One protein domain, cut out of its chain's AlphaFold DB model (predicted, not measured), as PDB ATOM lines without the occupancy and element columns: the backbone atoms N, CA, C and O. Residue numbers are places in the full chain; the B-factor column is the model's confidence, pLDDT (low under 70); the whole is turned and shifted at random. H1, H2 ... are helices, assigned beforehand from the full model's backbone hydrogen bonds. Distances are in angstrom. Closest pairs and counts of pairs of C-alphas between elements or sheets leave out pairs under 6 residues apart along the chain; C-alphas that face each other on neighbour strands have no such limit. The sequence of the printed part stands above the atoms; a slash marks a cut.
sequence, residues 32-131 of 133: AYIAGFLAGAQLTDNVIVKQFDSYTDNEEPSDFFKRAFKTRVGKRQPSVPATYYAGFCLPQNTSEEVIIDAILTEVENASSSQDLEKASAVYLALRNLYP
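What this domain is: This is residues 32 to 131 of the 133 residues of the protein "Rap1a domain-containing protein" of Neptunomonas qingdaonensis (UniProt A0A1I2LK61). One long helix, H1, spans most of the length; H3 and H4 cross each other by its first residues, and H2 stands off from its far end. The 23 residues 73 to 95 lead back from H2 to H3. The printed part has 100 residues, of which 60 are in the four named helices H1, H2, H3 and H4, in that order along the chain, with no named strand, and the class is all helix; the whole is loose, with a radius of gyration of the C-alphas of 16.0 A, and elongated, with spans of 51 by 28 by 20 A.

How they stand to each other: H1, residues 32 to 54, is apart from H2, residues 63 to 72. With residues 34 to 35 alone H1 touches H3, residues 96 to 110, at a steep tilt of 60 degrees, opposite ways; the closest C-alphas, of Ile 34 and Ile 100, are 6.3 A apart. H3 touches H4, residues 118 to 129, about perpendicular at 77 degrees; the closest C-alphas, of Glu 106 and Ala 125, are 5.7 A apart. In H1, H2, H3 and H4 every O i to N i+4 pair is within hydrogen-bond range.

Where its parts are: H1, 32.0 A long, begins at C-alpha 32 (227.195, 328.328, 365.967); H4 ends at C-alpha 129 (212.354, 316.655, 368.157).

The domain as a whole: The printed part has no cut. The H2 to H3 link is long. pLDDT is under 70 at residues 54 to 60, 76, 78 and 111 to 115.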
ATOM      1  N   ALA A  32     225.837 328.770 365.670       94.00
ATOM      2  CA  ALA A  32     227.195 328.328 365.967       94.00
ATOM      3  C   ALA A  32     227.252 327.564 367.296       94.00
ATOM      4  O   ALA A  32     227.926 326.535 367.390       94.00
ATOM      5  N   TYR A  33     226.509 328.026 368.303       94.31
ATOM      6  CA  TYR A  33     226.373 327.337 369.577       94.31
ATOM      7  C   TYR A  33     225.744 325.953 369.397       94.31
ATOM      8  O   TYR A  33     226.279 324.968 369.909       94.31
ATOM      9  N   ILE A  34     224.642 325.854 368.644       95.81
ATOM     10  CA  ILE A  34     223.969 324.570 368.398       95.81
ATOM     11  C   ILE A  34     224.875 323.636 367.594       95.81
ATOM     12  O   ILE A  34     225.046 322.487 367.991       95.81
ATOM     13  N   ALA A  35     225.517 324.119 366.528       96.56
ATOM     14  CA  ALA A  35     226.475 323.331 365.751       96.56
ATOM     15  C   ALA A  35     227.597 322.767 366.641       96.56
ATOM     16  O   ALA A  35     227.894 321.574 366.608       96.56
ATOM     17  N   GLY A  36     228.174 323.601 367.515       95.50
ATOM     18  CA  GLY A  36     229.184 323.170 368.484       95.50
ATOM     19  C   GLY A  36     228.663 322.120 369.473       95.50
ATOM     20  O   GLY A  36     229.359 321.144 369.760       95.50
ATOM     21  N   PHE A  37     227.428 322.281 369.956       95.50
ATOM     22  CA  PHE A  37     226.767 321.312 370.830       95.50
ATOM     23  C   PHE A  37     226.592 319.951 370.133       95.50
ATOM     24  O   PHE A  37     226.954 318.912 370.695       95.50
ATOM     25  N   LEU A  38     226.083 319.952 368.895       96.12
ATOM     26  CA  LEU A  38     225.876 318.743 368.090       96.12
ATOM     27  C   LEU A  38     227.199 318.045 367.775       96.12
ATOM     28  O   LEU A  38     227.311 316.836 367.981       96.12
ATOM     29  N   ALA A  39     228.209 318.803 367.345       95.19
ATOM     30  CA  ALA A  39     229.537 318.276 367.058       95.19
ATOM     31  C   ALA A  39     230.157 317.614 368.297       95.19
ATOM     32  O   ALA A  39     230.714 316.521 368.199       95.19
ATOM     33  N   GLY A  40     230.015 318.232 369.474       94.12
ATOM     34  CA  GLY A  40     230.477 317.660 370.738       94.12
ATOM     35  C   GLY A  40     229.850 316.293 371.018       94.12
ATOM     36  O   GLY A  40     230.580 315.324 371.236       94.12
ATOM     37  N   ALA A  41     228.519 316.201 370.941       94.31
ATOM     38  CA  ALA A  41     227.789 314.953 371.157       94.31
ATOM     39  C   ALA A  41     228.162 313.871 370.129       94.31
ATOM     40  O   ALA A  41     228.449 312.733 370.500       94.31
ATOM     41  N   GLN A  42     228.215 314.234 368.844       93.44
ATOM     42  CA  GLN A  42     228.576 313.313 367.768       93.44
ATOM     43  C   GLN A  42     230.000 312.779 367.916       93.44
ATOM     44  O   GLN A  42     230.240 311.589 367.716       93.44
ATOM     45  N   LEU A  43     230.966 313.635 368.258       93.06
ATOM     46  CA  LEU A  43     232.359 313.225 368.423       93.06
ATOM     47  C   LEU A  43     232.519 312.233 369.577       93.06
ATOM     48  O   LEU A  43     233.202 311.220 369.411       93.06
ATOM     49  N   THR A  44     231.887 312.484 370.726       90.12
ATOM     50  CA  THR A  44     231.995 311.582 371.880       90.12
ATOM     51  C   THR A  44     231.332 310.237 371.617       90.12
ATOM     52  O   THR A  44     231.934 309.191 371.872       90.12
ATOM     53  N   ASP A  45     230.129 310.242 371.054       89.81
ATOM     54  CA  ASP A  45     229.367 309.019 370.819       89.81
ATOM     55  C   ASP A  45     229.964 308.181 369.690       89.81
ATOM     56  O   ASP A  45     230.054 306.961 369.828       89.81
ATOM     57  N   ASN A  46     230.469 308.804 368.620       87.25
ATOM     58  CA  ASN A  46     231.186 308.086 367.566       87.25
ATOM     59  C   ASN A  46     232.418 307.360 368.101       87.25
ATOM     60  O   ASN A  46     232.704 306.251 367.659       87.25
ATOM     61  N   VAL A  47     233.153 307.944 369.052       86.25
ATOM     62  CA  VAL A  47     234.296 307.261 369.676       86.25
ATOM     63  C   VAL A  47     233.826 306.054 370.484       86.25
ATOM     64  O   VAL A  47     234.435 304.990 370.388       86.25
ATOM     65  N   ILE A  48     232.722 306.182 371.224       84.69
ATOM     66  CA  ILE A  48     232.125 305.070 371.972       84.69
ATOM     67  C   ILE A  48     231.711 303.949 371.005       84.69
ATOM     68  O   ILE A  48     232.137 302.807 371.182       84.69
ATOM     69  N   VAL A  49     230.934 304.270 369.967       83.38
ATOM     70  CA  VAL A  49     230.452 303.317 368.950       83.38
ATOM     71  C   VAL A  49     231.613 302.683 368.185       83.38
ATOM     72  O   VAL A  49     231.685 301.464 368.083       83.38
ATOM     73  N   LYS A  50     232.586 303.470 367.723       81.31
ATOM     74  CA  LYS A  50     233.758 302.947 367.011       81.31
ATOM     75  C   LYS A  50     234.563 301.998 367.881       81.31
ATOM     76  O   LYS A  50     234.978 300.949 367.397       81.31
ATOM     77  N   GLN A  51     234.786 302.352 369.146       78.31
ATOM     78  CA  GLN A  51     235.463 301.449 370.060       78.31
ATOM     79  C   GLN A  51     234.672 300.130 370.140       78.31
ATOM     80  O   GLN A  51     235.281 299.071 370.044       78.31
ATOM     81  N   PHE A  52     233.332 300.183 370.168       73.94
ATOM     82  CA  PHE A  52     232.465 299.000 370.090       73.94
ATOM     83  C   PHE A  52     232.583 298.153 368.830       73.94
ATOM     84  O   PHE A  52     232.477 296.923 368.924       73.94
ATOM     85  N   ASP A  53     232.747 298.788 367.681       72.06
ATOM     86  CA  ASP A  53     232.763 298.113 366.387       72.06
ATOM     87  C   ASP A  53     234.149 297.554 366.066       72.06
ATOM     88  O   ASP A  53     234.254 296.431 365.590       72.06
ATOM     89  N   SER A  54     235.224 298.244 366.463       66.56
ATOM     90  CA  SER A  54     236.601 297.729 366.346       66.56
ATOM     91  C   SER A  54     236.842 296.409 367.095       66.56
ATOM     92  O   SER A  54     237.804 295.701 366.813       66.56
ATOM     93  N   TYR A  55     235.942 296.029 368.009       60.81
ATOM     94  CA  TYR A  55     236.017 294.770 368.750       60.81
ATOM     95  C   TYR A  55     235.733 293.519 367.911       60.81
ATOM     96  O   TYR A  55     235.964 292.412 368.397       60.81
ATOM     97  N   THR A  56     235.232 293.652 366.680       53.19
ATOM     98  CA  THR A  56     235.116 292.508 365.761       53.19
ATOM     99  C   THR A  56     236.431 292.185 365.045       53.19
ATOM    100  O   THR A  56     236.568 291.074 364.542       53.19
ATOM    101  N   ASP A  57     237.415 293.096 365.064       56.72
ATOM    102  CA  ASP A  57     238.630 293.036 364.232       56.72
ATOM    103  C   ASP A  57     239.911 292.620 364.996       56.72
ATOM    104  O   ASP A  57     241.023 292.932 364.575       56.72
ATOM    105  N   ASN A  58     239.768 291.799 366.049       56.16
ATOM    106  CA  ASN A  58     240.830 291.122 366.833       56.16
ATOM    107  C   ASN A  58     241.397 291.845 368.074       56.16
ATOM    108  O   ASN A  58     242.288 291.295 368.723       56.16
ATOM    109  N   GLU A  59     240.872 293.005 368.475       62.94
ATOM    110  CA  GLU A  59     241.244 293.647 369.747       62.94
ATOM    111  C   GLU A  59     240.077 293.607 370.737       62.94
ATOM    112  O   GLU A  59     239.062 294.278 370.558       62.94
ATOM    113  N   GLU A  60     240.193 292.816 371.809       66.94
ATOM    114  CA  GLU A  60     239.181 292.836 372.865       66.94
ATOM    115  C   GLU A  60     239.284 294.117 373.715       66.94
ATOM    116  O   GLU A  60     240.386 294.548 374.069       66.94
ATOM    117  N   PRO A  61     238.147 294.700 374.147       71.75
ATOM    118  CA  PRO A  61     238.177 295.779 375.119       71.75
ATOM    119  C   PRO A  61     238.844 295.327 376.411       71.75
ATOM    120  O   PRO A  61     238.625 294.203 376.872       71.75
ATOM    121  N   SER A  62     239.550 296.247 377.067       79.75
ATOM    122  CA  SER A  62     240.039 295.993 378.420       79.75
ATOM    123  C   SER A  62     238.888 295.597 379.351       79.75
ATOM    124  O   SER A  62     237.762 296.099 379.249       79.75
ATOM    125  N   ASP A  63     239.177 294.743 380.331       82.81
ATOM    126  CA  ASP A  63     238.196 294.348 381.350       82.81
ATOM    127  C   ASP A  63     237.654 295.544 382.143       82.81
ATOM    128  O   ASP A  63     236.548 295.500 382.690       82.81
ATOM    129  N   PHE A  64     238.424 296.633 382.208       85.88
ATOM    130  CA  PHE A  64     237.952 297.902 382.741       85.88
ATOM    131  C   PHE A  64     236.821 298.482 381.890       85.88
ATOM    132  O   PHE A  64     235.758 298.777 382.436       85.88
ATOM    133  N   PHE A  65     237.016 298.597 380.574       82.06
ATOM    134  CA  PHE A  65     236.011 299.150 379.669       82.06
ATOM    135  C   PHE A  65     234.738 298.295 379.659       82.06
ATOM    136  O   PHE A  65     233.643 298.824 379.856       82.06
ATOM    137  N   LYS A  66     234.878 296.964 379.555       82.06
ATOM    138  CA  LYS A  66     233.750 296.014 379.606       82.06
ATOM    139  C   LYS A  66     232.901 296.208 380.867       82.06
ATOM    140  O   LYS A  66     231.676 296.302 380.791       82.06
ATOM    141  N   ARG A  67     233.545 296.285 382.038       86.19
ATOM    142  CA  ARG A  67     232.853 296.477 383.321       86.19
ATOM    143  C   ARG A  67     232.225 297.855 383.443       86.19
ATOM    144  O   ARG A  67     231.061 297.937 383.819       86.19
ATOM    145  N   ALA A  68     232.981 298.911 383.146       86.75
ATOM    146  CA  ALA A  68     232.510 300.286 383.260       86.75
ATOM    147  C   ALA A  68     231.287 300.526 382.375       86.75
ATOM    148  O   ALA A  68     230.318 301.136 382.818       86.75
ATOM    149  N   PHE A  69     231.298 299.996 381.154       82.38
ATOM    150  CA  PHE A  69     230.162 300.116 380.258       82.38
ATOM    151  C   PHE A  69     228.953 299.318 380.750       82.38
ATOM    152  O   PHE A  69     227.857 299.865 380.853       82.38
ATOM    153  N   LYS A  70     229.152 298.049 381.135       83.44
ATOM    154  CA  LYS A  70     228.074 297.198 381.657       83.44
ATOM    155  C   LYS A  70     227.352 297.839 382.847       83.44
ATOM    156  O   LYS A  70     226.147 297.656 382.979       83.44
ATOM    157  N   THR A  71     228.069 298.553 383.715       86.62
ATOM    158  CA  THR A  71     227.479 299.179 384.907       86.62
ATOM    159  C   THR A  71     226.931 300.582 384.669       86.62
ATOM    160  O   THR A  71     225.973 300.949 385.341       86.62
ATOM    161  N   ARG A  72     227.516 301.371 383.756       82.88
ATOM    162  CA  ARG A  72     227.126 302.778 383.534       82.88
ATOM    163  C   ARG A  72     226.162 302.984 382.373       82.88
ATOM    164  O   ARG A  72     225.332 303.877 382.447       82.88
ATOM    165  N   VAL A  73     226.285 302.184 381.319       80.56
ATOM    166  CA  VAL A  73     225.496 302.325 380.084       80.56
ATOM    167  C   VAL A  73     224.515 301.165 379.917       80.56
ATOM    168  O   VAL A  73     223.393 301.354 379.462       80.56
ATOM    169  N   GLY A  74     224.896 299.963 380.353       78.44
ATOM    170  CA  GLY A  74     224.011 298.801 380.386       78.44
ATOM    171  C   GLY A  74     224.188 297.872 379.187       78.44
ATOM    172  O   GLY A  74     225.303 297.446 378.879       78.44
ATOM    173  N   LYS A  75     223.074 297.459 378.566       72.44
ATOM    174  CA  LYS A  75     223.092 296.493 377.457       72.44
ATOM    175  C   LYS A  75     223.483 297.174 376.145       72.44
ATOM    176  O   LYS A  75     222.924 298.203 375.784       72.44
ATOM    177  N   ARG A  76     224.408 296.541 375.418       69.12
ATOM    178  CA  ARG A  76     224.799 296.929 374.060       69.12
ATOM    179  C   ARG A  76     223.610 296.777 373.111       69.12
ATOM    180  O   ARG A  76     223.009 295.705 373.057       69.12
ATOM    181  N   GLN A  77     223.346 297.821 372.336       73.25
ATOM    182  CA  GLN A  77     222.524 297.736 371.135       73.25
ATOM    183  C   GLN A  77     223.429 297.415 369.927       73.25
ATOM    184  O   GLN A  77     224.571 297.879 369.890       73.25
ATOM    185  N   PRO A  78     222.978 296.585 368.970       66.94
ATOM    186  CA  PRO A  78     223.825 296.082 367.885       66.94
ATOM    187  C   PRO A  78     224.257 297.166 366.888       66.94
ATOM    188  O   PRO A  78     225.331 297.050 366.311       66.94
ATOM    189  N   SER A  79     223.450 298.211 366.710       75.50
ATOM    190  CA  SER A  79     223.744 299.375 365.872       75.50
ATOM    191  C   SER A  79     222.999 300.563 366.457       75.50
ATOM    192  O   SER A  79     221.783 300.486 366.634       75.50
ATOM    193  N   VAL A  80     223.708 301.646 366.760       81.75
ATOM    194  CA  VAL A  80     223.108 302.886 367.263       81.75
ATOM    195  C   VAL A  80     223.649 304.085 366.493       81.75
ATOM    196  O   VAL A  80     224.811 304.065 366.089       81.75
ATOM    197  N   PRO A  81     222.829 305.123 366.260       84.75
ATOM    198  CA  PRO A  81     223.295 306.344 365.616       84.75
ATOM    199  C   PRO A  81     224.309 307.094 366.491       84.75
ATOM    200  O   PRO A  81     224.367 306.912 367.707       84.75
ATOM    201  N   ALA A  82     225.060 307.994 365.853       82.81
ATOM    202  CA  ALA A  82     226.180 308.755 366.410       82.81
ATOM    203  C   ALA A  82     225.846 309.708 367.577       82.81
ATOM    204  O   ALA A  82     226.711 310.469 367.973       82.81
ATOM    205  N   THR A  83     224.620 309.722 368.099       91.94
ATOM    206  CA  THR A  83     224.193 310.567 369.236       91.94
ATOM    207  C   THR A  83     223.355 309.797 370.267       91.94
ATOM    208  O   THR A  83     222.803 310.378 371.202       91.94
ATOM    209  N   TYR A  84     223.235 308.473 370.109       91.00
ATOM    210  CA  TYR A  84     222.362 307.635 370.932       91.00
ATOM    211  C   TYR A  84     222.696 307.679 372.430       91.00
ATOM    212  O   TYR A  84     221.791 307.725 373.264       91.00
ATOM    213  N   TYR A  85     223.980 307.676 372.791       89.62
ATOM    214  CA  TYR A  85     224.421 307.735 374.186       89.62
ATOM    215  C   TYR A  85     224.321 309.149 374.768       89.62
ATOM    216  O   TYR A  85     224.160 309.285 375.982       89.62
ATOM    217  N   ALA A  86     224.303 310.179 373.919       91.75
ATOM    218  CA  ALA A  86     223.894 311.531 374.288       91.75
ATOM    219  C   ALA A  86     222.376 311.650 374.535       91.75
ATOM    220  O   ALA A  86     221.916 312.659 375.061       91.75
ATOM    221  N   GLY A  87     221.585 310.619 374.211       91.75
ATOM    222  CA  GLY A  87     220.170 310.518 374.573       91.75
ATOM    223  C   GLY A  87     219.186 311.060 373.534       91.75
ATOM    224  O   GLY A  87     218.001 311.155 373.855       91.75
ATOM    225  N   PHE A  88     219.632 311.388 372.321       94.69
ATOM    226  CA  PHE A  88     218.797 311.811 371.187       94.69
ATOM    227  C   PHE A  88     219.338 311.209 369.882       94.69
ATOM    228  O   PHE A  88     220.508 310.855 369.796       94.69
ATOM    229  N   CYS A  89     218.516 311.059 368.849       93.75
ATOM    230  CA  CYS A  89     218.881 310.307 367.647       93.75
ATOM    231  C   CYS A  89     218.673 311.141 366.383       93.75
ATOM    232  O   CYS A  89     217.567 311.212 365.852       93.75
ATOM    233  N   LEU A  90     219.753 311.755 365.888       93.44
ATOM    234  CA  LEU A  90     219.685 312.590 364.689       93.44
ATOM    235  C   LEU A  90     219.372 311.771 363.420       93.44
ATOM    236  O   LEU A  90     219.901 310.666 363.245       93.44
ATOM    237  N   PRO A  91     218.550 312.311 362.504       90.88
ATOM    238  CA  PRO A  91     218.269 311.678 361.220       90.88
ATOM    239  C   PRO A  91     219.502 311.703 360.301       90.88
ATOM    240  O   PRO A  91     220.141 312.734 360.128       90.88
ATOM    241  N   GLN A  92     219.813 310.572 359.658       85.75
ATOM    242  CA  GLN A  92     221.010 310.438 358.806       85.75
ATOM    243  C   GLN A  92     220.916 311.194 357.470       85.75
ATOM    244  O   GLN A  92     221.940 311.524 356.881       85.75
ATOM    245  N   ASN A  93     219.698 311.456 356.982       88.62
ATOM    246  CA  ASN A  93     219.450 312.025 355.651       88.62
ATOM    247  C   ASN A  93     219.041 313.507 355.685       88.62
ATOM    248  O   ASN A  93     218.588 314.037 354.672       88.62
ATOM    249  N   THR A  94     219.165 314.167 356.836       92.06
ATOM    250  CA  THR A  94     218.817 315.583 357.002       92.06
ATOM    251  C   THR A  94     220.093 316.403 357.118       92.06
ATOM    252  O   THR A  94     221.036 315.985 357.789       92.06
ATOM    253  N   SER A  95     220.140 317.567 356.466       94.69
ATOM    254  CA  SER A  95     221.285 318.466 356.599       94.69
ATOM    255  C   SER A  95     221.365 319.048 358.011       94.69
ATOM    256  O   SER A  95     220.350 319.291 358.663       94.69
ATOM    257  N   GLU A  96     222.589 319.305 358.466       93.81
ATOM    258  CA  GLU A  96     222.843 319.905 359.777       93.81
ATOM    259  C   GLU A  96     222.158 321.271 359.922       93.81
ATOM    260  O   GLU A  96     221.561 321.545 360.954       93.81
ATOM    261  N   GLU A  97     222.144 322.083 358.863       95.81
ATOM    262  CA  GLU A  97     221.458 323.382 358.835       95.81
ATOM    263  C   GLU A  97     219.958 323.259 359.144       95.81
ATOM    264  O   GLU A  97     219.440 323.995 359.979       95.81
ATOM    265  N   VAL A  98     219.271 322.280 358.543       97.00
ATOM    266  CA  VAL A  98     217.841 322.034 358.799       97.00
ATOM    267  C   VAL A  98     217.616 321.546 360.232       97.00
ATOM    268  O   VAL A  98     216.624 321.906 360.862       97.00
ATOM    269  N   ILE A  99     218.535 320.737 360.765       96.81
ATOM    270  CA  ILE A  99     218.475 320.278 362.156       96.81
ATOM    271  C   ILE A  99     218.636 321.464 363.114       96.81
ATOM    272  O   ILE A  99     217.859 321.578 364.062       96.81
ATOM    273  N   ILE A 100     219.612 322.340 362.869       97.25
ATOM    274  CA  ILE A 100     219.881 323.534 363.681       97.25
ATOM    275  C   ILE A 100     218.671 324.475 363.678       97.25
ATOM    276  O   ILE A 100     218.238 324.898 364.747       97.25
ATOM    277  N   ASP A 101     218.094 324.746 362.507       96.44
ATOM    278  CA  ASP A 101     216.934 325.633 362.358       96.44
ATOM    279  C   ASP A 101     215.697 325.097 363.104       96.44
ATOM    280  O   ASP A 101     215.001 325.828 363.814       96.44
ATOM    281  N   ALA A 102     215.474 323.777 363.044       96.56
ATOM    282  CA  ALA A 102     214.419 323.120 363.811       96.56
ATOM    283  C   ALA A 102     214.640 323.238 365.329       96.56
ATOM    284  O   ALA A 102     213.686 323.471 366.071       96.56
ATOM    285  N   ILE A 103     215.885 323.099 365.800       95.81
ATOM    286  CA  ILE A 103     216.228 323.237 367.224       95.81
ATOM    287  C   ILE A 103     216.008 324.674 367.695       95.81
ATOM    288  O   ILE A 103     215.411 324.862 368.752       95.81
ATOM    289  N   LEU A 104     216.454 325.675 366.927       94.25
ATOM    290  CA  LEU A 104     216.198 327.083 367.247       94.25
ATOM    291  C   LEU A 104     214.703 327.348 367.383       94.25
ATOM    292  O   LEU A 104     214.265 327.854 368.412       94.25
ATOM    293  N   THR A 105     213.928 326.918 366.389       94.00
ATOM    294  CA  THR A 105     212.472 327.084 366.374       94.00
ATOM    295  C   THR A 105     211.817 326.437 367.600       94.00
ATOM    296  O   THR A 105     210.952 327.034 368.240       94.00
ATOM    297  N   GLU A 106     212.226 325.220 367.967       93.69
ATOM    298  CA  GLU A 106     211.699 324.519 369.144       93.69
ATOM    299  C   GLU A 106     212.052 325.242 370.453       93.69
ATOM    300  O   GLU A 106     211.189 325.410 371.317       93.69
ATOM    301  N   VAL A 107     213.294 325.719 370.597       91.25
ATOM    302  CA  VAL A 107     213.716 326.481 371.782       91.25
ATOM    303  C   VAL A 107     212.943 327.796 371.894       91.25
ATOM    304  O   VAL A 107     212.456 328.126 372.977       91.25
ATOM    305  N   GLU A 108     212.778 328.529 370.793       89.25
ATOM    306  CA  GLU A 108     212.009 329.776 370.754       89.25
ATOM    307  C   GLU A 108     210.540 329.545 371.137       89.25
ATOM    308  O   GLU A 108     209.992 330.288 371.953       89.25
ATOM    309  N   ASN A 109     209.921 328.463 370.661       87.88
ATOM    310  CA  ASN A 109     208.545 328.110 371.021       87.88
ATOM    311  C   ASN A 109     208.402 327.723 372.506       87.88
ATOM    312  O   ASN A 109     207.405 328.068 373.151       87.88
ATOM    313  N   ALA A 110     209.404 327.047 373.076       81.81
ATOM    314  CA  ALA A 110     209.423 326.648 374.485       81.81
ATOM    315  C   ALA A 110     209.750 327.805 375.455       81.81
ATOM    316  O   ALA A 110     209.347 327.773 376.625       81.81
ATOM    317  N   SER A 111     210.442 328.847 374.974       63.97
ATOM    318  CA  SER A 111     210.966 329.978 375.762       63.97
ATOM    319  C   SER A 111     209.902 330.864 376.426       63.97
ATOM    320  O   SER A 111     210.220 331.686 377.282       63.97
ATOM    321  N   SER A 112     208.618 330.656 376.122       57.53
ATOM    322  CA  SER A 112     207.514 331.377 376.765       57.53
ATOM    323  C   SER A 112     207.310 331.042 378.256       57.53
ATOM    324  O   SER A 112     206.452 331.658 378.889       57.53
ATOM    325  N   SER A 113     208.073 330.104 378.849       51.81
ATOM    326  CA  SER A 113     207.792 329.632 380.217       51.81
ATOM    327  C   SER A 113     208.958 329.406 381.197       51.81
ATOM    328  O   SER A 113     208.660 329.287 382.387       51.81
ATOM    329  N   GLN A 114     210.242 329.351 380.802       57.06
ATOM    330  CA  GLN A 114     211.346 329.058 381.748       57.06
ATOM    331  C   GLN A 114     212.696 329.696 381.357       57.06
ATOM    332  O   GLN A 114     213.150 329.525 380.227       57.06
ATOM    333  N   ASP A 115     213.372 330.334 382.326       67.56
ATOM    334  CA  ASP A 115     214.796 330.730 382.270       67.56
ATOM    335  C   ASP A 115     215.692 329.476 382.342       67.56
ATOM    336  O   ASP A 115     216.264 329.139 383.383       67.56
ATOM    337  N   LEU A 116     215.766 328.718 381.249       77.31
ATOM    338  CA  LEU A 116     216.665 327.570 381.143       77.31
ATOM    339  C   LEU A 116     218.050 328.002 380.650       77.31
ATOM    340  O   LEU A 116     218.180 328.830 379.752       77.31
ATOM    341  N   GLU A 117     219.098 327.380 381.193       88.56
ATOM    342  CA  GLU A 117     220.457 327.501 380.652       88.56
ATOM    343  C   GLU A 117     220.490 327.043 379.178       88.56
ATOM    344  O   GLU A 117     219.871 326.033 378.834       88.56
ATOM    345  N   LYS A 118     221.257 327.731 378.317       89.25
ATOM    346  CA  LYS A 118     221.341 327.466 376.862       89.25
ATOM    347  C   LYS A 118     221.533 325.985 376.520       89.25
ATOM    348  O   LYS A 118     220.802 325.444 375.695       89.25
ATOM    349  N   ALA A 119     222.477 325.314 377.184       91.50
ATOM    350  CA  ALA A 119     222.751 323.893 376.965       91.50
ATOM    351  C   ALA A 119     221.534 323.012 377.295       91.50
ATOM    352  O   ALA A 119     221.223 322.075 376.561       91.50
ATOM    353  N   SER A 120     220.827 323.337 378.382       92.31
ATOM    354  CA  SER A 120     219.624 322.616 378.804       92.31
ATOM    355  C   SER A 120     218.472 322.830 377.824       92.31
ATOM    356  O   SER A 120     217.788 321.869 377.478       92.31
ATOM    357  N   ALA A 121     218.287 324.057 377.332       92.44
ATOM    358  CA  ALA A 121     217.274 324.367 376.328       92.44
ATOM    359  C   ALA A 121     217.508 323.582 375.025       92.44
ATOM    360  O   ALA A 121     216.601 322.900 374.548       92.44
ATOM    361  N   VAL A 122     218.742 323.590 374.505       94.94
ATOM    362  CA  VAL A 122     219.126 322.818 373.307       94.94
ATOM    363  C   VAL A 122     218.919 321.322 373.520       94.94
ATOM    364  O   VAL A 122     218.338 320.646 372.672       94.94
ATOM    365  N   TYR A 123     219.360 320.794 374.663       95.19
ATOM    366  CA  TYR A 123     219.212 319.376 374.970       95.19
ATOM    367  C   TYR A 123     217.740 318.941 375.034       95.19
ATOM    368  O   TYR A 123     217.380 317.898 374.486       95.19
ATOM    369  N   LEU A 124     216.872 319.734 375.666       94.25
ATOM    370  CA  LEU A 124     215.441 319.432 375.735       94.25
ATOM    371  C   LEU A 124     214.774 319.507 374.359       94.25
ATOM    372  O   LEU A 124     214.020 318.600 374.012       94.25
ATOM    373  N   ALA A 125     215.107 320.516 373.549       95.19
ATOM    374  CA  ALA A 125     214.625 320.611 372.173       95.19
ATOM    375  C   ALA A 125     215.023 319.377 371.346       95.19
ATOM    376  O   ALA A 125     214.184 318.762 370.690       95.19
ATOM    377  N   LEU A 126     216.278 318.932 371.455       96.38
ATOM    378  CA  LEU A 126     216.760 317.708 370.808       96.38
ATOM    379  C   LEU A 126     215.997 316.458 371.252       96.38
ATOM    380  O   LEU A 126     215.661 315.611 370.427       96.38
ATOM    381  N   ARG A 127     215.706 316.341 372.550       95.25
ATOM    382  CA  ARG A 127     214.945 315.220 373.119       95.25
ATOM    383  C   ARG A 127     213.494 315.190 372.640       95.25
ATOM    384  O   ARG A 127     212.951 314.096 372.487       95.25
ATOM    385  N   ASN A 128     212.892 316.354 372.415       94.81
ATOM    386  CA  ASN A 128     211.528 316.477 371.905       94.81
ATOM    387  C   ASN A 128     211.453 316.172 370.405       94.81
ATOM    388  O   ASN A 128     210.607 315.390 369.979       94.81
ATOM    389  N   LEU A 129     212.348 316.772 369.616       95.81
ATOM    390  CA  LEU A 129     212.354 316.655 368.157       95.81
ATOM    391  C   LEU A 129     212.857 315.290 367.678       95.81
ATOM    392  O   LEU A 129     212.338 314.740 366.707       95.81
ATOM    393  N   TYR A 130     213.872 314.742 368.349       95.75
ATOM    394  CA  TYR A 130     214.625 313.576 367.884       95.75
ATOM    395  C   TYR A 130     214.800 312.508 368.979       95.75
ATOM    396  O   TYR A 130     215.932 312.144 369.323       95.75
ATOM    397  N   PRO A 131     213.710 311.967 369.558       94.62
ATOM    398  CA  PRO A 131     213.815 310.883 370.525       94.62
ATOM    399  C   PRO A 131     214.384 309.614 369.870       94.62
ATOM    400  O   PRO A 131     214.034 309.255 368.745       94.62
TER     401      PRO A 131